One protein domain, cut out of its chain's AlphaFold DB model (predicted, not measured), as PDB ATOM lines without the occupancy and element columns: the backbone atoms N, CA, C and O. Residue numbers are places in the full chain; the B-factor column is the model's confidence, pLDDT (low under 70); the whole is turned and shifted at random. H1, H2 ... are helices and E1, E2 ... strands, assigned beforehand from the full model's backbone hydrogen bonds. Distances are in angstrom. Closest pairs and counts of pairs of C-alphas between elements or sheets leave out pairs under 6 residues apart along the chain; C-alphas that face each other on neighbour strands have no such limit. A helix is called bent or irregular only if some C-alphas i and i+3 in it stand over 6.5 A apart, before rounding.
ATOM      1  N   SER A  26     101.971  77.179 108.454       76.88
ATOM      2  CA  SER A  26     101.693  78.578 108.171       76.88
ATOM      3  C   SER A  26     100.906  79.174 109.330       76.88
ATOM      4  O   SER A  26     100.011  78.533 109.887       76.88
ATOM      5  N   ARG A  27     101.223  80.419 109.698       83.69
ATOM      6  CA  ARG A  27     100.391  81.158 110.656       83.69
ATOM      7  C   ARG A  27      98.955  81.223 110.113       83.69
ATOM      8  O   ARG A  27      98.808  81.592 108.948       83.69
ATOM      9  N   PRO A  28      97.913  80.927 110.913       83.38
ATOM     10  CA  PRO A  28      96.532  80.858 110.422       83.38
ATOM     11  C   PRO A  28      96.032  82.204 109.882       83.38
ATOM     12  O   PRO A  28      95.225  82.251 108.958       83.38
ATOM     13  N   PHE A  29      96.551  83.303 110.428       84.25
ATOM     14  CA  PHE A  29      96.326  84.664 109.963       84.25
ATOM     15  C   PHE A  29      97.518  85.550 110.357       84.25
ATOM     16  O   PHE A  29      98.455  85.116 111.031       84.25
ATOM     17  N   ASP A  30      97.499  86.808 109.927       85.69
ATOM     18  CA  ASP A  30      98.550  87.773 110.240       85.69
ATOM     19  C   ASP A  30      98.350  88.413 111.621       85.69
ATOM     20  O   ASP A  30      97.473  89.256 111.820       85.69
ATOM     21  N   PHE A  31      99.189  88.007 112.576       86.75
ATOM     22  CA  PHE A  31      99.166  88.507 113.951       86.75
ATOM     23  C   PHE A  31      99.492  90.004 114.059       86.75
ATOM     24  O   PHE A  31      99.022  90.647 114.992       86.75
ATOM     25  N   ALA A  32     100.274  90.572 113.129       85.94
ATOM     26  CA  ALA A  32     100.662  91.984 113.184       85.94
ATOM     27  C   ALA A  32      99.500  92.915 112.800       85.94
ATOM     28  O   ALA A  32      99.388  94.018 113.329       85.94
ATOM     29  N   ASN A  33      98.614  92.444 111.920       90.00
ATOM     30  CA  ASN A  33      97.443  93.188 111.460       90.00
ATOM     31  C   ASN A  33      96.190  92.954 112.325       90.00
ATOM     32  O   ASN A  33      95.146  93.549 112.057       90.00
ATOM     33  N   TRP A  34      96.250  92.096 113.354       91.75
ATOM     34  CA  TRP A  34      95.092  91.828 114.208       91.75
ATOM     35  C   TRP A  34      94.998  92.804 115.388       91.75
ATOM     36  O   TRP A  34      95.619  92.603 116.431       91.75
ATOM     37  N   ASN A  35      94.135  93.818 115.269       93.94
ATOM     38  CA  ASN A  35      93.768  94.694 116.386       93.94
ATOM     39  C   ASN A  35      92.768  94.020 117.352       93.94
ATOM     40  O   ASN A  35      91.633  94.463 117.522       93.94
ATOM     41  N   PHE A  36      93.190  92.923 117.989       94.00
ATOM     42  CA  PHE A  36      92.337  92.149 118.898       94.00
ATOM     43  C   PHE A  36      91.840  92.960 120.106       94.00
ATOM     44  O   PHE A  36      90.808  92.618 120.674       94.00
ATOM     45  N   GLU A  37      92.547  94.021 120.515       94.56
ATOM     46  CA  GLU A  37      92.112  94.870 121.632       94.56
ATOM     47  C   GLU A  37      90.805  95.598 121.313       94.56
ATOM     48  O   GLU A  37      89.903  95.591 122.149       94.56
ATOM     49  N   GLN A  38      90.693  96.158 120.103       95.19
ATOM     50  CA  GLN A  38      89.472  96.796 119.616       95.19
ATOM     51  C   GLN A  38      88.397  95.762 119.268       95.19
ATOM     52  O   GLN A  38      87.258  95.926 119.694       95.19
ATOM     53  N   ASP A  39      88.754  94.676 118.566       93.69
ATOM     54  CA  ASP A  39      87.797  93.614 118.216       93.69
ATOM     55  C   ASP A  39      87.067  93.090 119.471       93.69
ATOM     56  O   ASP A  39      85.857  92.869 119.433       93.69
ATOM     57  N   ILE A  40      87.785  92.900 120.592       94.75
ATOM     58  CA  ILE A  40      87.206  92.416 121.856       94.75
ATOM     59  C   ILE A  40      86.242  93.424 122.479       94.75
ATOM     60  O   ILE A  40      85.189  92.993 122.942       94.75
ATOM     61  N   GLU A  41      86.568  94.720 122.503       94.19
ATOM     62  CA  GLU A  41      85.635  95.741 123.013       94.19
ATOM     63  C   GLU A  41      84.375  95.778 122.152       94.19
ATOM     64  O   GLU A  41      83.269  95.651 122.664       94.19
ATOM     65  N   GLU A  42      84.535  95.817 120.829       92.75
ATOM     66  CA  GLU A  42      83.415  95.819 119.892       92.75
ATOM     67  C   GLU A  42      82.547  94.550 119.974       92.75
ATOM     68  O   GLU A  42      81.358  94.591 119.651       92.75
ATOM     69  N   ALA A  43      83.130  93.408 120.346       92.12
ATOM     70  CA  ALA A  43      82.404  92.166 120.585       92.12
ATOM     71  C   ALA A  43      81.736  92.135 121.964       92.12
ATOM     72  O   ALA A  43      80.635  91.605 122.076       92.12
ATOM     73  N   TYR A  44      82.369  92.708 122.991       91.56
ATOM     74  CA  TYR A  44      81.773  92.880 124.312       91.56
ATOM     75  C   TYR A  44      80.561  93.810 124.220       91.56
ATOM     76  O   TYR A  44      79.461  93.389 124.557       91.56
ATOM     77  N   GLU A  45      80.716  95.011 123.659       90.88
ATOM     78  CA  GLU A  45      79.620  95.958 123.422       90.88
ATOM     79  C   GLU A  45      78.476  95.329 122.612       90.88
ATOM     80  O   GLU A  45      77.318  95.466 122.983       90.88
ATOM     81  N   ALA A  46      78.776  94.563 121.554       88.81
ATOM     82  CA  ALA A  46      77.753  93.875 120.757       88.81
ATOM     83  C   ALA A  46      77.054  92.699 121.476       88.81
ATOM     84  O   ALA A  46      76.016  92.231 121.001       88.81
ATOM     85  N   SER A  47      77.608  92.204 122.588       86.50
ATOM     86  CA  SER A  47      77.012  91.150 123.420       86.50
ATOM     87  C   SER A  47      76.085  91.693 124.518       86.50
ATOM     88  O   SER A  47      75.406  90.893 125.165       86.50
ATOM     89  N   TYR A  48      76.005  93.012 124.729       87.56
ATOM     90  CA  TYR A  48      75.108  93.620 125.717       87.56
ATOM     91  C   TYR A  48      74.208  94.695 125.099       87.56
ATOM     92  O   TYR A  48      74.579  95.398 124.166       87.56
ATOM     93  N   GLU A  49      73.008  94.843 125.647       87.88
ATOM     94  CA  GLU A  49      72.052  95.881 125.267       87.88
ATOM     95  C   GLU A  49      71.444  96.482 126.532       87.88
ATOM     96  O   GLU A  49      71.284  95.796 127.545       87.88
ATOM     97  N   ILE A  50      71.140  97.778 126.491       88.00
ATOM     98  CA  ILE A  50      70.479  98.468 127.597       88.00
ATOM     99  C   ILE A  50      68.976  98.350 127.357       88.00
ATOM    100  O   ILE A  50      68.446  98.954 126.425       88.00
ATOM    101  N   VAL A  51      68.307  97.555 128.188       87.94
ATOM    102  CA  VAL A  51      66.853  97.369 128.177       87.94
ATOM    103  C   VAL A  51      66.329  97.912 129.502       87.94
ATOM    104  O   VAL A  51      66.732  97.428 130.555       87.94
ATOM    105  N   ASP A  52      65.479  98.938 129.452       89.12
ATOM    106  CA  ASP A  52      64.907  99.609 130.631       89.12
ATOM    107  C   ASP A  52      65.967 100.046 131.670       89.12
ATOM    108  O   ASP A  52      65.859  99.755 132.860       89.12
ATOM    109  N   ASP A  53      67.040 100.702 131.202       88.94
ATOM    110  CA  ASP A  53      68.244 101.091 131.967       88.94
ATOM    111  C   ASP A  53      69.032  99.929 132.621       88.94
ATOM    112  O   ASP A  53      70.030 100.150 133.314       88.94
ATOM    113  N   VAL A  54      68.660  98.672 132.353       86.94
ATOM    114  CA  VAL A  54      69.377  97.470 132.796       86.94
ATOM    115  C   VAL A  54      70.255  96.930 131.666       86.94
ATOM    116  O   VAL A  54      69.802  96.706 130.545       86.94
ATOM    117  N   LEU A  55      71.529  96.668 131.968       84.62
ATOM    118  CA  LEU A  55      72.450  96.026 131.031       84.62
ATOM    119  C   LEU A  55      72.146  94.520 130.937       84.62
ATOM    120  O   LEU A  55      72.455  93.755 131.854       84.62
ATOM    121  N   VAL A  56      71.561  94.087 129.821       85.25
ATOM    122  CA  VAL A  56      71.179  92.693 129.563       85.25
ATOM    123  C   VAL A  56      72.159  92.060 128.573       85.25
ATOM    124  O   VAL A  56      72.488  92.644 127.545       85.25
ATOM    125  N   ASN A  57      72.635  90.847 128.876       84.50
ATOM    126  CA  ASN A  57      73.439  90.047 127.946       84.50
ATOM    127  C   ASN A  57      72.537  89.505 126.832       84.50
ATOM    128  O   ASN A  57      71.663  88.676 127.092       84.50
ATOM    129  N   VAL A  58      72.768  89.946 125.600       81.12
ATOM    130  CA  VAL A  58      71.971  89.556 124.440       81.12
ATOM    131  C   VAL A  58      72.609  88.337 123.787       81.12
ATOM    132  O   VAL A  58      73.480  88.450 122.928       81.12
ATOM    133  N   ASP A  59      72.132  87.146 124.154       74.19
ATOM    134  CA  ASP A  59      72.529  85.868 123.538       74.19
ATOM    135  C   ASP A  59      71.920  85.668 122.122       74.19
ATOM    136  O   ASP A  59      71.705  84.545 121.665       74.19
ATOM    137  N   ASP A  60      71.655  86.756 121.386       76.25
ATOM    138  CA  ASP A  60      71.144  86.707 120.014       76.25
ATOM    139  C   ASP A  60      72.257  86.226 119.056       76.25
ATOM    140  O   ASP A  60      73.331  86.845 118.975       76.25
ATOM    141  N   PRO A  61      72.053  85.130 118.300       73.75
ATOM    142  CA  PRO A  61      73.066  84.594 117.400       73.75
ATOM    143  C   PRO A  61      73.448  85.542 116.253       73.75
ATOM    144  O   PRO A  61      74.501  85.306 115.651       73.75
ATOM    145  N   THR A  62      72.637  86.565 115.959       75.12
ATOM    146  CA  THR A  62      72.889  87.585 114.928       75.12
ATOM    147  C   THR A  62      73.825  88.691 115.425       75.12
ATOM    148  O   THR A  62      74.838  88.960 114.774       75.12
ATOM    149  N   LYS A  63      73.570  89.263 116.613       73.56
ATOM    150  CA  LYS A  63      74.424  90.300 117.230       73.56
ATOM    151  C   LYS A  63      75.800  89.748 117.632       73.56
ATOM    152  O   LYS A  63      76.824  90.381 117.385       73.56
ATOM    153  N   ASN A  64      75.860  88.492 118.089       82.56
ATOM    154  CA  ASN A  64      77.103  87.805 118.479       82.56
ATOM    155  C   ASN A  64      78.040  87.398 117.311       82.56
ATOM    156  O   ASN A  64      78.939  86.567 117.482       82.56
ATOM    157  N   GLY A  65      77.869  87.960 116.109       87.06
ATOM    158  CA  GLY A  65      78.717  87.678 114.946       87.06
ATOM    159  C   GLY A  65      80.193  88.057 115.138       87.06
ATOM    160  O   GLY A  65      81.072  87.310 114.706       87.06
ATOM    161  N   LYS A  66      80.487  89.177 115.821       89.25
ATOM    162  CA  LYS A  66      81.868  89.569 116.178       89.25
ATOM    163  C   LYS A  66      82.466  88.591 117.191       89.25
ATOM    164  O   LYS A  66      83.546  88.049 116.965       89.25
ATOM    165  N   SER A  67      81.700  88.278 118.232       89.00
ATOM    166  CA  SER A  67      82.077  87.358 119.304       89.00
ATOM    167  C   SER A  67      82.478  85.977 118.771       89.00
ATOM    168  O   SER A  67      83.547  85.465 119.098       89.00
ATOM    169  N   LYS A  68      81.689  85.415 117.843       90.94
ATOM    170  CA  LYS A  68      82.005  84.149 117.155       90.94
ATOM    171  C   LYS A  68      83.328  84.200 116.378       90.94
ATOM    172  O   LYS A  68      84.113  83.261 116.479       90.94
ATOM    173  N   LYS A  69      83.612  85.289 115.650       91.88
ATOM    174  CA  LYS A  69      84.870  85.457 114.890       91.88
ATOM    175  C   LYS A  69      86.104  85.498 115.798       91.88
ATOM    176  O   LYS A  69      87.133  84.932 115.444       91.88
ATOM    177  N   ILE A  70      86.005  86.132 116.967       92.44
ATOM    178  CA  ILE A  70      87.113  86.184 117.935       92.44
ATOM    179  C   ILE A  70      87.358  84.806 118.548       92.44
ATOM    180  O   ILE A  70      88.502  84.364 118.596       92.44
ATOM    181  N   LEU A  71      86.300  84.096 118.951       92.12
ATOM    182  CA  LEU A  71      86.416  82.725 119.460       92.12
ATOM    183  C   LEU A  71      87.030  81.778 118.420       92.12
ATOM    184  O   LEU A  71      87.874  80.955 118.772       92.12
ATOM    185  N   GLN A  72      86.669  81.933 117.142       94.06
ATOM    186  CA  GLN A  72      87.299  81.198 116.044       94.06
ATOM    187  C   GLN A  72      88.802  81.512 115.944       94.06
ATOM    188  O   GLN A  72      89.606  80.583 115.949       94.06
ATOM    189  N   ARG A  73      89.206  82.792 115.938       93.06
ATOM    190  CA  ARG A  73      90.633  83.174 115.911       93.06
ATOM    191  C   ARG A  73      91.413  82.673 117.129       93.06
ATOM    192  O   ARG A  73      92.574  82.307 116.991       93.06
ATOM    193  N   ILE A  74      90.792  82.621 118.311       93.56
ATOM    194  CA  ILE A  74      91.399  82.014 119.509       93.56
ATOM    195  C   ILE A  74      91.634  80.511 119.289       93.56
ATOM    196  O   ILE A  74      92.728  80.024 119.561       93.56
ATOM    197  N   ALA A  75      90.655  79.782 118.745       93.62
ATOM    198  CA  ALA A  75      90.813  78.361 118.430       93.62
ATOM    199  C   ALA A  75      91.891  78.109 117.353       93.62
ATOM    200  O   ALA A  75      92.663  77.155 117.464       93.62
ATOM    201  N   GLU A  76      91.990  78.986 116.349       93.38
ATOM    202  CA  GLU A  76      93.046  78.964 115.328       93.38
ATOM    203  C   GLU A  76      94.440  79.213 115.935       93.38
ATOM    204  O   GLU A  76      95.378  78.481 115.613       93.38
ATOM    205  N   LEU A  77      94.583  80.177 116.861       93.69
ATOM    206  CA  LEU A  77      95.828  80.392 117.614       93.69
ATOM    207  C   LEU A  77      96.222  79.163 118.438       93.69
ATOM    208  O   LEU A  77      97.371  78.727 118.369       93.69
ATOM    209  N   GLU A  78      95.286  78.582 119.194       92.94
ATOM    210  CA  GLU A  78      95.566  77.384 119.990       92.94
ATOM    211  C   GLU A  78      95.976  76.191 119.116       92.94
ATOM    212  O   GLU A  78      96.861  75.423 119.494       92.94
ATOM    213  N   GLY A  79      95.320  76.006 117.964       93.62
ATOM    214  CA  GLY A  79      95.661  74.964 116.997       93.62
ATOM    215  C   GLY A  79      97.067  75.154 116.429       93.62
ATOM    216  O   GLY A  79      97.852  74.205 116.392       93.62
ATOM    217  N   TYR A  80      97.414  76.392 116.068       93.69
ATOM    218  CA  TYR A  80      98.746  76.746 115.585       93.69
ATOM    219  C   TYR A  80      99.831  76.521 116.648       93.69
ATOM    220  O   TYR A  80     100.835  75.863 116.376       93.69
ATOM    221  N   TYR A  81      99.599  76.976 117.883       94.38
ATOM    222  CA  TYR A  81     100.511  76.756 119.007       94.38
ATOM    223  C   TYR A  81     100.741  75.260 119.285       94.38
ATOM    224  O   TYR A  81     101.885  74.830 119.425       94.38
ATOM    225  N   LYS A  82      99.676  74.443 119.295       93.94
ATOM    226  CA  LYS A  82      99.778  72.978 119.446       93.94
ATOM    227  C   LYS A  82     100.619  72.348 118.329       93.94
ATOM    228  O   LYS A  82     101.431  71.474 118.611       93.94
ATOM    229  N   CYS A  83     100.471  72.812 117.087       93.44
ATOM    230  CA  CYS A  83     101.274  72.335 115.960       93.44
ATOM    231  C   CYS A  83     102.769  72.671 116.124       93.44
ATOM    232  O   CYS A  83     103.608  71.788 115.960       93.44
ATOM    233  N   LEU A  84     103.100  73.904 116.527       92.62
ATOM    234  CA  LEU A  84     104.481  74.305 116.822       92.62
ATOM    235  C   LEU A  84     105.093  73.491 117.975       92.62
ATOM    236  O   LEU A  84     106.232  73.046 117.876       92.62
ATOM    237  N   VAL A  85     104.340  73.271 119.058       93.69
ATOM    238  CA  VAL A  85     104.794  72.469 120.207       93.69
ATOM    239  C   VAL A  85     105.048  71.014 119.816       93.69
ATOM    240  O   VAL A  85     106.068  70.460 120.220       93.69
ATOM    241  N   ASN A  86     104.167  70.409 119.015       93.44
ATOM    242  CA  ASN A  86     104.370  69.050 118.514       93.44
ATOM    243  C   ASN A  86     105.621  68.971 117.632       93.44
ATOM    244  O   ASN A  86     106.473  68.140 117.896       93.44
ATOM    245  N   MET A  87     105.810  69.908 116.696       91.12
ATOM    246  CA  MET A  87     107.012  69.965 115.855       91.12
ATOM    247  C   MET A  87     108.318  70.022 116.671       91.12
ATOM    248  O   MET A  87     109.305  69.402 116.287       91.12
ATOM    249  N   VAL A  88     108.335  70.737 117.803       92.69
ATOM    250  CA  VAL A  88     109.501  70.752 118.705       92.69
ATOM    251  C   VAL A  88     109.658  69.437 119.473       92.69
ATOM    252  O   VAL A  88     110.781  68.996 119.692       92.69
ATOM    253  N   ARG A  89     108.560  68.795 119.884       94.19
ATOM    254  CA  ARG A  89     108.616  67.476 120.535       94.19
ATOM    255  C   ARG A  89     109.094  66.385 119.589       94.19
ATOM    256  O   ARG A  89     109.901  65.572 120.014       94.19
ATOM    257  N   ASP A  90     108.639  66.400 118.342       92.31
ATOM    258  CA  ASP A  90     109.014  65.421 117.324       92.31
ATOM    259  C   ASP A  90     110.514  65.538 116.982       92.31
ATOM    260  O   ASP A  90     111.206  64.529 116.903       92.31
ATOM    261  N   ASP A  91     111.054  66.760 116.871       92.81
ATOM    262  CA  ASP A  91     112.501  66.994 116.710       92.81
ATOM    263  C   ASP A  91     113.320  66.508 117.917       92.81
ATOM    264  O   ASP A  91     114.314  65.799 117.753       92.81
ATOM    265  N   LEU A  92     112.891  66.847 119.138       93.25
ATOM    266  CA  LEU A  92     113.559  66.380 120.355       93.25
ATOM    267  C   LEU A  92     113.484  64.855 120.498       93.25
ATOM    268  O   LEU A  92     114.466  64.250 120.917       93.25
ATOM    269  N   PHE A  93     112.362  64.236 120.121       94.56
ATOM    270  CA  PHE A  93     112.193  62.785 120.123       94.56
ATOM    271  C   PHE A  93     113.197  62.118 119.184       94.56
ATOM    272  O   PHE A  93     113.926  61.232 119.618       94.56
ATOM    273  N   LEU A  94     113.300  62.590 117.937       93.56
ATOM    274  CA  LEU A  94     114.251  62.060 116.955       93.56
ATOM    275  C   LEU A  94     115.709  62.216 117.421       93.56
ATOM    276  O   LEU A  94     116.505  61.295 117.264       93.56
ATOM    277  N   GLN A  95     116.059  63.347 118.044       92.62
ATOM    278  CA  GLN A  95     117.399  63.557 118.612       92.62
ATOM    279  C   GLN A  95     117.708  62.584 119.760       92.62
ATOM    280  O   GLN A  95     118.814  62.049 119.827       92.62
ATOM    281  N   VAL A  96     116.747  62.342 120.658       93.81
ATOM    282  CA  VAL A  96     116.904  61.382 121.763       93.81
ATOM    283  C   VAL A  96     116.967  59.947 121.232       93.81
ATOM    284  O   VAL A  96     117.834  59.187 121.657       93.81
ATOM    285  N   GLU A  97     116.110  59.579 120.280       92.62
ATOM    286  CA  GLU A  97     116.105  58.260 119.637       92.62
ATOM    287  C   GLU A  97     117.463  57.948 118.980       92.62
ATOM    288  O   GLU A  97     118.069  56.918 119.285       92.62
ATOM    289  N   ASP A  98     118.001  58.868 118.170       91.88
ATOM    290  CA  ASP A  98     119.320  58.728 117.533       91.88
ATOM    291  C   ASP A  98     120.466  58.597 118.559       91.88
ATOM    292  O   ASP A  98     121.411  57.826 118.352       91.88
ATOM    293  N   GLU A  99     120.408  59.328 119.678       92.94
ATOM    294  CA  GLU A  99     121.392  59.215 120.763       92.94
ATOM    295  C   GLU A  99     121.325  57.846 121.460       92.94
ATOM    296  O   GLU A  99     122.358  57.186 121.605       92.94
ATOM    297  N   PHE A 100     120.127  57.372 121.821       91.38
ATOM    298  CA  PHE A 100     119.940  56.071 122.473       91.38
ATOM    299  C   PHE A 100     120.317  54.898 121.555       91.38
ATOM    300  O   PHE A 100     120.981  53.957 122.003       91.38
ATOM    301  N   LEU A 101     119.969  54.963 120.261       90.31
ATOM    302  CA  LEU A 101     120.407  53.991 119.252       90.31
ATOM    303  C   LEU A 101     121.933  53.918 119.158       90.31
ATOM    304  O   LEU A 101     122.495  52.824 119.064       90.31
ATOM    305  N   ARG A 102     122.614  55.069 119.195       91.06
ATOM    306  CA  ARG A 102     124.074  55.152 119.070       91.06
ATOM    307  C   ARG A 102     124.812  54.671 120.319       91.06
ATOM    308  O   ARG A 102     125.887  54.089 120.182       91.06
ATOM    309  N   GLU A 103     124.287  54.943 121.511       91.75
ATOM    310  CA  GLU A 103     124.983  54.659 122.777       91.75
ATOM    311  C   GLU A 103     124.696  53.264 123.334       91.75
ATOM    312  O   GLU A 103     125.617  52.602 123.817       91.75
ATOM    313  N   TYR A 104     123.452  52.789 123.230       85.62
ATOM    314  CA  TYR A 104     123.019  51.537 123.860       85.62
ATOM    315  C   TYR A 104     122.665  50.438 122.852       85.62
ATOM    316  O   TYR A 104     122.675  49.258 123.204       85.62
ATOM    317  N   GLY A 105     122.349  50.791 121.599       81.12
ATOM    318  CA  GLY A 105     121.950  49.852 120.538       81.12
ATOM    319  C   GLY A 105     120.576  49.191 120.731       81.12
ATOM    320  O   GLY A 105     120.006  48.675 119.772       81.12
ATOM    321  N   GLN A 106     120.035  49.221 121.951       82.19
ATOM    322  CA  GLN A 106     118.669  48.866 122.333       82.19
ATOM    323  C   GLN A 106     118.223  49.793 123.471       82.19
ATOM    324  O   GLN A 106     119.003  50.072 124.381       82.19
ATOM    325  N   TYR A 107     116.968  50.232 123.437       85.06
ATOM    326  CA  TYR A 107     116.325  51.038 124.477       85.06
ATOM    327  C   TYR A 107     114.867  50.592 124.654       85.06
ATOM    328  O   TYR A 107     114.342  49.847 123.824       85.06
ATOM    329  N   PHE A 108     114.216  51.036 125.730       91.00
ATOM    330  CA  PHE A 108     112.764  50.928 125.884       91.00
ATOM    331  C   PHE A 108     112.108  52.255 125.506       91.00
ATOM    332  O   PHE A 108     112.595  53.313 125.902       91.00
ATOM    333  N   ASP A 109     110.990  52.205 124.778       90.81
ATOM    334  CA  ASP A 109     110.260  53.400 124.328       90.81
ATOM    335  C   ASP A 109     109.967  54.374 125.488       90.81
ATOM    336  O   ASP A 109     110.120  55.588 125.344       90.81
ATOM    337  N   ASP A 110     109.621  53.841 126.668       94.06
ATOM    338  CA  ASP A 110     109.355  54.606 127.895       94.06
ATOM    339  C   ASP A 110     110.546  55.489 128.335       94.06
ATOM    340  O   ASP A 110     110.331  56.601 128.832       94.06
ATOM    341  N   ASP A 111     111.790  55.036 128.137       92.75
ATOM    342  CA  ASP A 111     112.998  55.794 128.495       92.75
ATOM    343  C   ASP A 111     113.201  56.975 127.531       92.75
ATOM    344  O   ASP A 111     113.428  58.107 127.969       92.75
ATOM    345  N   VAL A 112     113.029  56.740 126.223       92.50
ATOM    346  CA  VAL A 112     113.132  57.773 125.175       92.50
ATOM    347  C   VAL A 112     112.032  58.824 125.325       92.50
ATOM    348  O   VAL A 112     112.320  60.021 125.263       92.50
ATOM    349  N   PHE A 113     110.785  58.423 125.597       93.94
ATOM    350  CA  PHE A 113     109.707  59.379 125.876       93.94
ATOM    351  C   PHE A 113     109.979  60.200 127.141       93.94
ATOM    352  O   PHE A 113     109.764  61.413 127.132       93.94
ATOM    353  N   THR A 114     110.487  59.574 128.208       95.31
ATOM    354  CA  THR A 114     110.812  60.273 129.462       95.31
ATOM    355  C   THR A 114     111.916  61.311 129.259       95.31
ATOM    356  O   THR A 114     111.774  62.451 129.707       95.31
ATOM    357  N   GLU A 115     112.989  60.955 128.553       95.19
ATOM    358  CA  GLU A 115     114.092  61.874 128.263       95.19
ATOM    359  C   GLU A 115     113.678  62.990 127.289       95.19
ATOM    360  O   GLU A 115     114.015  64.155 127.504       95.19
ATOM    361  N   THR A 116     112.850  62.682 126.285       94.62
ATOM    362  CA  THR A 116     112.249  63.690 125.393       94.62
ATOM    363  C   THR A 116     111.435  64.719 126.183       94.62
ATOM    364  O   THR A 116     111.599  65.927 125.991       94.62
ATOM    365  N   ASP A 117     110.593  64.268 127.117       94.88
ATOM    366  CA  ASP A 117     109.796  65.143 127.982       94.88
ATOM    367  C   ASP A 117     110.672  65.990 128.924       94.88
ATOM    368  O   ASP A 117     110.329  67.140 129.215       94.88
ATOM    369  N   ASN A 118     111.803  65.456 129.401       96.88
ATOM    370  CA  ASN A 118     112.775  66.209 130.200       96.88
ATOM    371  C   ASN A 118     113.437  67.313 129.366       96.88
ATOM    372  O   ASN A 118     113.387  68.484 129.750       96.88
ATOM    373  N   ARG A 119     113.963  66.980 128.180       95.69
ATOM    374  CA  ARG A 119     114.569  67.961 127.264       95.69
ATOM    375  C   ARG A 119     113.569  69.017 126.812       95.69
ATOM    376  O   ARG A 119     113.919  70.197 126.757       95.69
ATOM    377  N   PHE A 120     112.316  68.640 126.554       96.44
ATOM    378  CA  PHE A 120     111.247  69.587 126.233       96.44
ATOM    379  C   PHE A 120     110.978  70.558 127.394       96.44
ATOM    380  O   PHE A 120     110.850  71.767 127.169       96.44
ATOM    381  N   LYS A 121     110.952  70.070 128.642       96.12
ATOM    382  CA  LYS A 121     110.802  70.924 129.832       96.12
ATOM    383  C   LYS A 121     111.957  71.905 129.981       96.12
ATOM    384  O   LYS A 121     111.715  73.094 130.166       96.12
ATOM    385  N   GLU A 122     113.195  71.434 129.877       96.31
ATOM    386  CA  GLU A 122     114.390  72.276 130.016       96.31
ATOM    387  C   GLU A 122     114.517  73.313 128.897       96.31
ATOM    388  O   GLU A 122     114.927  74.450 129.139       96.31
ATOM    389  N   THR A 123     114.126  72.941 127.679       93.62
ATOM    390  CA  THR A 123     114.336  73.751 126.477       93.62
ATOM    391  C   THR A 123     113.199  74.735 126.203       93.62
ATOM    392  O   THR A 123     113.451  75.854 125.753       93.62
ATOM    393  N   ILE A 124     111.948  74.341 126.465       95.25
ATOM    394  CA  ILE A 124     110.751  75.130 126.146       95.25
ATOM    395  C   ILE A 124     110.000  75.536 127.411       95.25
ATOM    396  O   ILE A 124     109.791  76.727 127.632       95.25
ATOM    397  N   GLU A 125     109.595  74.582 128.253       94.06
ATOM    398  CA  GLU A 125     108.641  74.860 129.336       94.06
ATOM    399  C   GLU A 125     109.221  75.777 130.425       94.06
ATOM    400  O   GLU A 125     108.602  76.784 130.774       94.06
ATOM    401  N   ILE A 126     110.432  75.487 130.911       95.38
ATOM    402  CA  ILE A 126     111.116  76.265 131.952       95.38
ATOM    403  C   ILE A 126     111.497  77.672 131.448       95.38
ATOM    404  O   ILE A 126     111.168  78.644 132.133       95.38
ATOM    405  N   PRO A 127     112.128  77.859 130.268       95.88
ATOM    406  CA  PRO A 127     112.399  79.195 129.731       95.88
ATOM    407  C   PRO A 127     111.129  80.022 129.485       95.88
ATOM    408  O   PRO A 127     111.105  81.213 129.802       95.88
ATOM    409  N   MET A 128     110.061  79.395 128.985       94.12
ATOM    410  CA  MET A 128     108.769  80.043 128.755       94.12
ATOM    411  C   MET A 128     108.083  80.447 130.071       94.12
ATOM    412  O   MET A 128     107.562  81.558 130.167       94.12
ATOM    413  N   GLU A 129     108.131  79.609 131.111       93.88
ATOM    414  CA  GLU A 129     107.622  79.958 132.447       93.88
ATOM    415  C   GLU A 129     108.457  81.080 133.091       93.88
ATOM    416  O   GLU A 129     107.904  82.025 133.652       93.88
ATOM    417  N   ASN A 130     109.781  81.068 132.927       95.25
ATOM    418  CA  ASN A 130     110.650  82.153 133.395       95.25
ATOM    419  C   ASN A 130     110.346  83.493 132.696       95.25
ATOM    420  O   ASN A 130     110.356  84.548 133.338       95.25
ATOM    421  N   ALA A 131     110.047  83.470 131.392       94.19
ATOM    422  CA  ALA A 131     109.703  84.661 130.616       94.19
ATOM    423  C   ALA A 131     108.271  85.165 130.887       94.19
ATOM    424  O   ALA A 131     108.042  86.374 131.025       94.19
ATOM    425  N   PHE A 132     107.294  84.254 130.964       95.19
ATOM    426  CA  PHE A 132     105.865  84.578 130.908       95.19
ATOM    427  C   PHE A 132     105.043  84.129 132.124       95.19
ATOM    428  O   PHE A 132     103.857  84.456 132.192       95.19
ATOM    429  N   GLY A 133     105.635  83.506 133.144       91.62
ATOM    430  CA  GLY A 133     104.939  83.080 134.368       91.62
ATOM    431  C   GLY A 133     104.200  84.223 135.076       91.62
ATOM    432  O   GLY A 133     103.053  84.091 135.497       91.62
ATOM    433  N   LYS A 134     104.765  85.441 135.064       92.00
ATOM    434  CA  LYS A 134     104.085  86.670 135.542       92.00
ATOM    435  C   LYS A 134     102.809  87.028 134.768       92.00
ATOM    436  O   LYS A 134     101.991  87.798 135.273       92.00
ATOM    437  N   TYR A 135     102.657  86.567 133.530       89.50
ATOM    438  CA  TYR A 135     101.435  86.706 132.735       89.50
ATOM    439  C   TYR A 135     100.496  85.525 132.995       89.50
ATOM    440  O   TYR A 135      99.330  85.770 133.289       89.50
ATOM    441  N   ARG A 136     101.005  84.283 133.027       91.69
ATOM    442  CA  ARG A 136     100.239  83.081 133.410       91.69
ATOM    443  C   ARG A 136      99.564  83.237 134.774       91.69
ATOM    444  O   ARG A 136      98.352  83.080 134.865       91.69
ATOM    445  N   HIS A 137     100.286  83.666 135.810       92.44
ATOM    446  CA  HIS A 137      99.706  83.955 137.129       92.44
ATOM    447  C   HIS A 137      98.615  85.035 137.088       92.44
ATOM    448  O   HIS A 137      97.605  84.900 137.776       92.44
ATOM    449  N   ARG A 138      98.772  86.084 136.265       91.44
ATOM    450  CA  ARG A 138      97.735  87.117 136.100       91.44
ATOM    451  C   ARG A 138      96.491  86.561 135.404       91.44
ATOM    452  O   ARG A 138      95.401  86.771 135.916       91.44
ATOM    453  N   VAL A 139      96.645  85.797 134.318       90.88
ATOM    454  CA  VAL A 139      95.544  85.096 133.621       90.88
ATOM    455  C   VAL A 139      94.828  84.113 134.560       90.88
ATOM    456  O   VAL A 139      93.599  84.050 134.585       90.88
ATOM    457  N   LEU A 140      95.575  83.375 135.385       89.00
ATOM    458  CA  LEU A 140      95.016  82.435 136.360       89.00
ATOM    459  C   LEU A 140      94.261  83.125 137.504       89.00
ATOM    460  O   LEU A 140      93.306  82.529 138.004       89.00
ATOM    461  N   GLY A 141      94.662  84.344 137.877       90.75
ATOM    462  CA  GLY A 141      94.077  85.142 138.958       90.75
ATOM    463  C   GLY A 141      92.726  85.798 138.647       90.75
ATOM    464  O   GLY A 141      92.092  86.315 139.564       90.75
ATOM    465  N   PHE A 142      92.251  85.767 137.397       90.94
ATOM    466  CA  PHE A 142      90.893  86.220 137.078       90.94
ATOM    467  C   PHE A 142      89.848  85.270 137.670       90.94
ATOM    468  O   PHE A 142      89.859  84.070 137.397       90.94
ATOM    469  N   SER A 143      88.912  85.820 138.445       87.19
ATOM    470  CA  SER A 143      87.774  85.084 139.014       87.19
ATOM    471  C   SER A 143      86.792  84.619 137.935       87.19
ATOM    472  O   SER A 143      86.328  83.481 137.970       87.19
ATOM    473  N   ASN A 144      86.514  85.476 136.949       87.94
ATOM    474  CA  ASN A 144      85.702  85.153 135.783       87.94
ATOM    475  C   ASN A 144      86.592  84.937 134.547       87.94
ATOM    476  O   ASN A 144      87.224  85.880 134.069       87.94
ATOM    477  N   LYS A 145      86.595  83.704 134.027       91.25
ATOM    478  CA  LYS A 145      87.361  83.259 132.845       91.25
ATOM    479  C   LYS A 145      86.475  83.031 131.611       91.25
ATOM    480  O   LYS A 145      86.843  82.287 130.708       91.25
ATOM    481  N   THR A 146      85.279  83.621 131.584       87.38
ATOM    482  CA  THR A 146      84.423  83.581 130.391       87.38
ATOM    483  C   THR A 146      84.966  84.527 129.323       87.38
ATOM    484  O   THR A 146      85.175  85.717 129.569       87.38
ATOM    485  N   TRP A 147      85.213  83.982 128.131       88.50
ATOM    486  CA  TRP A 147      85.642  84.757 126.971       88.50
ATOM    487  C   TRP A 147      84.647  85.863 126.643       88.50
ATOM    488  O   TRP A 147      83.436  85.653 126.725       88.50
ATOM    489  N   ILE A 148      85.179  87.009 126.214       87.38
ATOM    490  CA  ILE A 148      84.466  88.210 125.758       87.38
ATOM    491  C   ILE A 148      83.703  88.908 126.889       87.38
ATOM    492  O   ILE A 148      84.001  90.063 127.157       87.38
ATOM    493  N   LYS A 149      82.852  88.199 127.645       88.25
ATOM    494  CA  LYS A 149      82.176  88.678 128.872       88.25
ATOM    495  C   LYS A 149      83.142  89.230 129.930       88.25
ATOM    496  O   LYS A 149      82.736  90.004 130.789       88.25
ATOM    497  N   ASN A 150      84.412  88.833 129.877       91.94
ATOM    498  CA  ASN A 150      85.509  89.529 130.537       91.94
ATOM    499  C   ASN A 150      86.533  89.995 129.475       91.94
ATOM    500  O   ASN A 150      87.383  89.191 129.052       91.94
ATOM    501  N   PRO A 151      86.465  91.259 129.010       93.19
ATOM    502  CA  PRO A 151      87.331  91.747 127.941       93.19
ATOM    503  C   PRO A 151      88.800  91.802 128.380       93.19
ATOM    504  O   PRO A 151      89.673  91.403 127.613       93.19
ATOM    505  N   ASP A 152      89.091  92.178 129.629       93.75
ATOM    506  CA  ASP A 152      90.460  92.231 130.167       93.75
ATOM    507  C   ASP A 152      91.125  90.854 130.236       93.75
ATOM    508  O   ASP A 152      92.278  90.695 129.825       93.75
ATOM    509  N   TYR A 153      90.390  89.836 130.701       95.12
ATOM    510  CA  TYR A 153      90.855  88.447 130.678       95.12
ATOM    511  C   TYR A 153      91.154  87.985 129.247       95.12
ATOM    512  O   TYR A 153      92.223  87.434 128.980       95.12
ATOM    513  N   THR A 154      90.236  88.266 128.316       94.50
ATOM    514  CA  THR A 154      90.349  87.861 126.907       94.50
ATOM    515  C   THR A 154      91.557  88.529 126.240       94.50
ATOM    516  O   THR A 154      92.393  87.844 125.649       94.50
ATOM    517  N   LYS A 155      91.726  89.848 126.415       95.81
ATOM    518  CA  LYS A 155      92.886  90.607 125.921       95.81
ATOM    519  C   LYS A 155      94.195  90.083 126.512       95.81
ATOM    520  O   LYS A 155      95.172  89.928 125.782       95.81
ATOM    521  N   LEU A 156      94.244  89.814 127.821       95.12
ATOM    522  CA  LEU A 156      95.462  89.330 128.474       95.12
ATOM    523  C   LEU A 156      95.846  87.922 128.003       95.12
ATOM    524  O   LEU A 156      97.031  87.660 127.801       95.12
ATOM    525  N   PHE A 157      94.869  87.036 127.809       95.25
ATOM    526  CA  PHE A 157      95.113  85.695 127.290       95.25
ATOM    527  C   PHE A 157      95.660  85.721 125.860       95.25
ATOM    528  O   PHE A 157      96.678  85.088 125.605       95.25
ATOM    529  N   ILE A 158      95.059  86.500 124.951       95.06
ATOM    530  CA  ILE A 158      95.568  86.614 123.572       95.06
ATOM    531  C   ILE A 158      96.984  87.213 123.572       95.06
ATOM    532  O   ILE A 158      97.867  86.689 122.897       95.06
ATOM    533  N   LYS A 159      97.253  88.232 124.405       95.31
ATOM    534  CA  LYS A 159      98.613  88.780 124.606       95.31
ATOM    535  C   LYS A 159      99.618  87.739 125.100       95.31
ATOM    536  O   LYS A 159     100.789  87.827 124.739       95.31
ATOM    537  N   LEU A 160      99.194  86.799 125.945       95.44
ATOM    538  CA  LEU A 160     100.037  85.700 126.415       95.44
ATOM    539  C   LEU A 160     100.276  84.680 125.293       95.44
ATOM    540  O   LEU A 160     101.429  84.417 124.969       95.44
ATOM    541  N   GLN A 161      99.217  84.187 124.652       94.75
ATOM    542  CA  GLN A 161      99.305  83.198 123.574       94.75
ATOM    543  C   GLN A 161     100.162  83.679 122.401       94.75
ATOM    544  O   GLN A 161     101.021  82.937 121.940       94.75
ATOM    545  N   LEU A 162     100.014  84.934 121.962       94.88
ATOM    546  CA  LEU A 162     100.850  85.492 120.892       94.88
ATOM    547  C   LEU A 162     102.346  85.511 121.258       94.88
ATOM    548  O   LEU A 162     103.180  85.285 120.387       94.88
ATOM    549  N   ARG A 163     102.693  85.718 122.537       95.19
ATOM    550  CA  ARG A 163     104.086  85.679 123.025       95.19
ATOM    551  C   ARG A 163     104.622  84.260 123.188       95.19
ATOM    552  O   ARG A 163     105.792  84.025 122.907       95.19
ATOM    553  N   GLU A 164     103.787  83.326 123.640       95.12
ATOM    554  CA  GLU A 164     104.135  81.900 123.704       95.12
ATOM    555  C   GLU A 164     104.377  81.349 122.290       95.12
ATOM    556  O   GLU A 164     105.380  80.680 122.056       95.12
ATOM    557  N   ILE A 165     103.535  81.725 121.319       95.19
ATOM    558  CA  ILE A 165     103.733  81.428 119.896       95.19
ATOM    559  C   ILE A 165     105.033  82.058 119.385       95.19
ATOM    560  O   ILE A 165     105.879  81.329 118.883       95.19
ATOM    561  N   GLU A 166     105.247  83.369 119.552       94.00
ATOM    562  CA  GLU A 166     106.474  84.054 119.101       94.00
ATOM    563  C   GLU A 166     107.754  83.407 119.665       94.00
ATOM    564  O   GLU A 166     108.742  83.247 118.944       94.00
ATOM    565  N   PHE A 167     107.725  82.974 120.929       95.44
ATOM    566  CA  PHE A 167     108.824  82.253 121.565       95.44
ATOM    567  C   PHE A 167     109.099  80.894 120.897       95.44
ATOM    568  O   PHE A 167     110.240  80.620 120.515       95.44
ATOM    569  N   VAL A 168     108.070  80.057 120.709       94.88
ATOM    570  CA  VAL A 168     108.232  78.729 120.089       94.88
ATOM    571  C   VAL A 168     108.568  78.845 118.597       94.88
ATOM    572  O   VAL A 168     109.417  78.102 118.110       94.88
ATOM    573  N   GLU A 169     108.008  79.815 117.868       93.19
ATOM    574  CA  GLU A 169     108.423  80.120 116.492       93.19
ATOM    575  C   GLU A 169     109.905  80.512 116.408       93.19
ATOM    576  O   GLU A 169     110.604  80.114 115.473       93.19
ATOM    577  N   GLY A 170     110.386  81.301 117.376       93.00
ATOM    578  CA  GLY A 170     111.792  81.674 117.496       93.00
ATOM    579  C   GLY A 170     112.688  80.448 117.651       93.00
ATOM    580  O   GLY A 170     113.685  80.331 116.938       93.00
ATOM    581  N   TYR A 171     112.289  79.504 118.508       91.00
ATOM    582  CA  TYR A 171     112.971  78.221 118.670       91.00
ATOM    583  C   TYR A 171     112.958  77.392 117.375       91.00
ATOM    584  O   TYR A 171     114.023  77.040 116.868       91.00
ATOM    585  N   VAL A 172     111.777  77.151 116.792       90.88
ATOM    586  CA  VAL A 172     111.590  76.386 115.542       90.88
ATOM    587  C   VAL A 172     112.459  76.944 114.413       90.88
ATOM    588  O   VAL A 172     113.159  76.198 113.729       90.88
ATOM    589  N   ARG A 173     112.490  78.271 114.250       89.69
ATOM    590  CA  ARG A 173     113.301  78.934 113.220       89.69
ATOM    591  C   ARG A 173     114.806  78.806 113.471       89.69
ATOM    592  O   ARG A 173     115.559  78.686 112.509       89.69
ATOM    593  N   GLN A 174     115.249  78.863 114.728       90.06
ATOM    594  CA  GLN A 174     116.672  78.800 115.090       90.06
ATOM    595  C   GLN A 174     117.236  77.376 115.082       90.06
ATOM    596  O   GLN A 174     118.391  77.195 114.703       90.06
ATOM    597  N   LYS A 175     116.450  76.384 115.516       87.88
ATOM    598  CA  LYS A 175     116.896  74.995 115.683       87.88
ATOM    599  C   LYS A 175     116.590  74.122 114.476       87.88
ATOM    600  O   LYS A 175     117.492  73.458 113.980       87.88
ATOM    601  N   LEU A 176     115.363  74.187 113.959       83.25
ATOM    602  CA  LEU A 176     114.923  73.347 112.838       83.25
ATOM    603  C   LEU A 176     115.234  73.982 111.475       83.25
ATOM    604  O   LEU A 176     115.076  73.350 110.435       83.25
ATOM    605  N   GLY A 177     115.598  75.271 111.450       79.50
ATOM    606  CA  GLY A 177     115.783  76.041 110.214       79.50
ATOM    607  C   GLY A 177     114.494  76.249 109.403       79.50
ATOM    608  O   GLY A 177     114.542  76.783 108.291       79.50
TER     609      GLY A 177
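AT A GLANCE: This is residues 26 to 177 of the 347 residues of the protein "Outer membrane protein" of Borrelia hermsii YOR (UniProt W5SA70). A long, narrow bundle of three helices, H2, H3 and H4, runs up and down, each against the one before; H2 makes most of the long axis. H1 packs on the beginnings of H2 and H4, with the small strand hairpin E1 and E2 at that end, while residues 101 to 106 stick out at the other. The printed part has 152 residues, mostly helix, in the order H1 E1 E2 H2 H3 H4, with E1 and E2 antiparallel. It is loose, with a radius of gyration of the C-alphas of 20.5 A, and spans 76 by 30 by 24 A.

HOW THE PARTS SIT: Look first at E1, residues 48 to 51, and E2, residues 54 to 57, an antiparallel hairpin with N 49 and O 56 at 3.0 A. H1, residues 36 to 47, touches H2, residues 65 to 104, with 66 to 70 of H2 alone; the closest C-alphas, of Ala 43 and Ser 67, are 5.0 A apart. H4, residues 151 to 175, touches H2 at a shallow tilt of 32 degrees, the same way; the closest C-alphas, of Tyr 81 and Ile 165, are 5.7 A apart. H3, residues 109 to 140, has a kink of 73 degrees near residue 134 and is irregular, with C-alphas 131 and 134 at 7.7 A. It touches H2, closest at the C-alphas of Phe 93 and Thr 116, 5.3 A, and H4, closest at those of Val 139 and Phe 157, 6.4 A. Every O i to N i+4 pair is within hydrogen-bond range in H1 and H2; H3 has 23 of 28, H4 20 of 21.

IN THESE COORDINATES: Find C-alpha 65 at (78.717, 87.678, 114.946); from there H2 runs 57.9 A to C-alpha 104. H3 measures 34.9 A, and H4 36.1 A, ending at (116.896, 74.995, 115.683).

THE WHOLE: The C-alphas farthest apart, of Asp 52 and Gly 105, are 76.4 A apart. The printed part has no cut, no link is long, and no printed residue is under 70 in pLDDT.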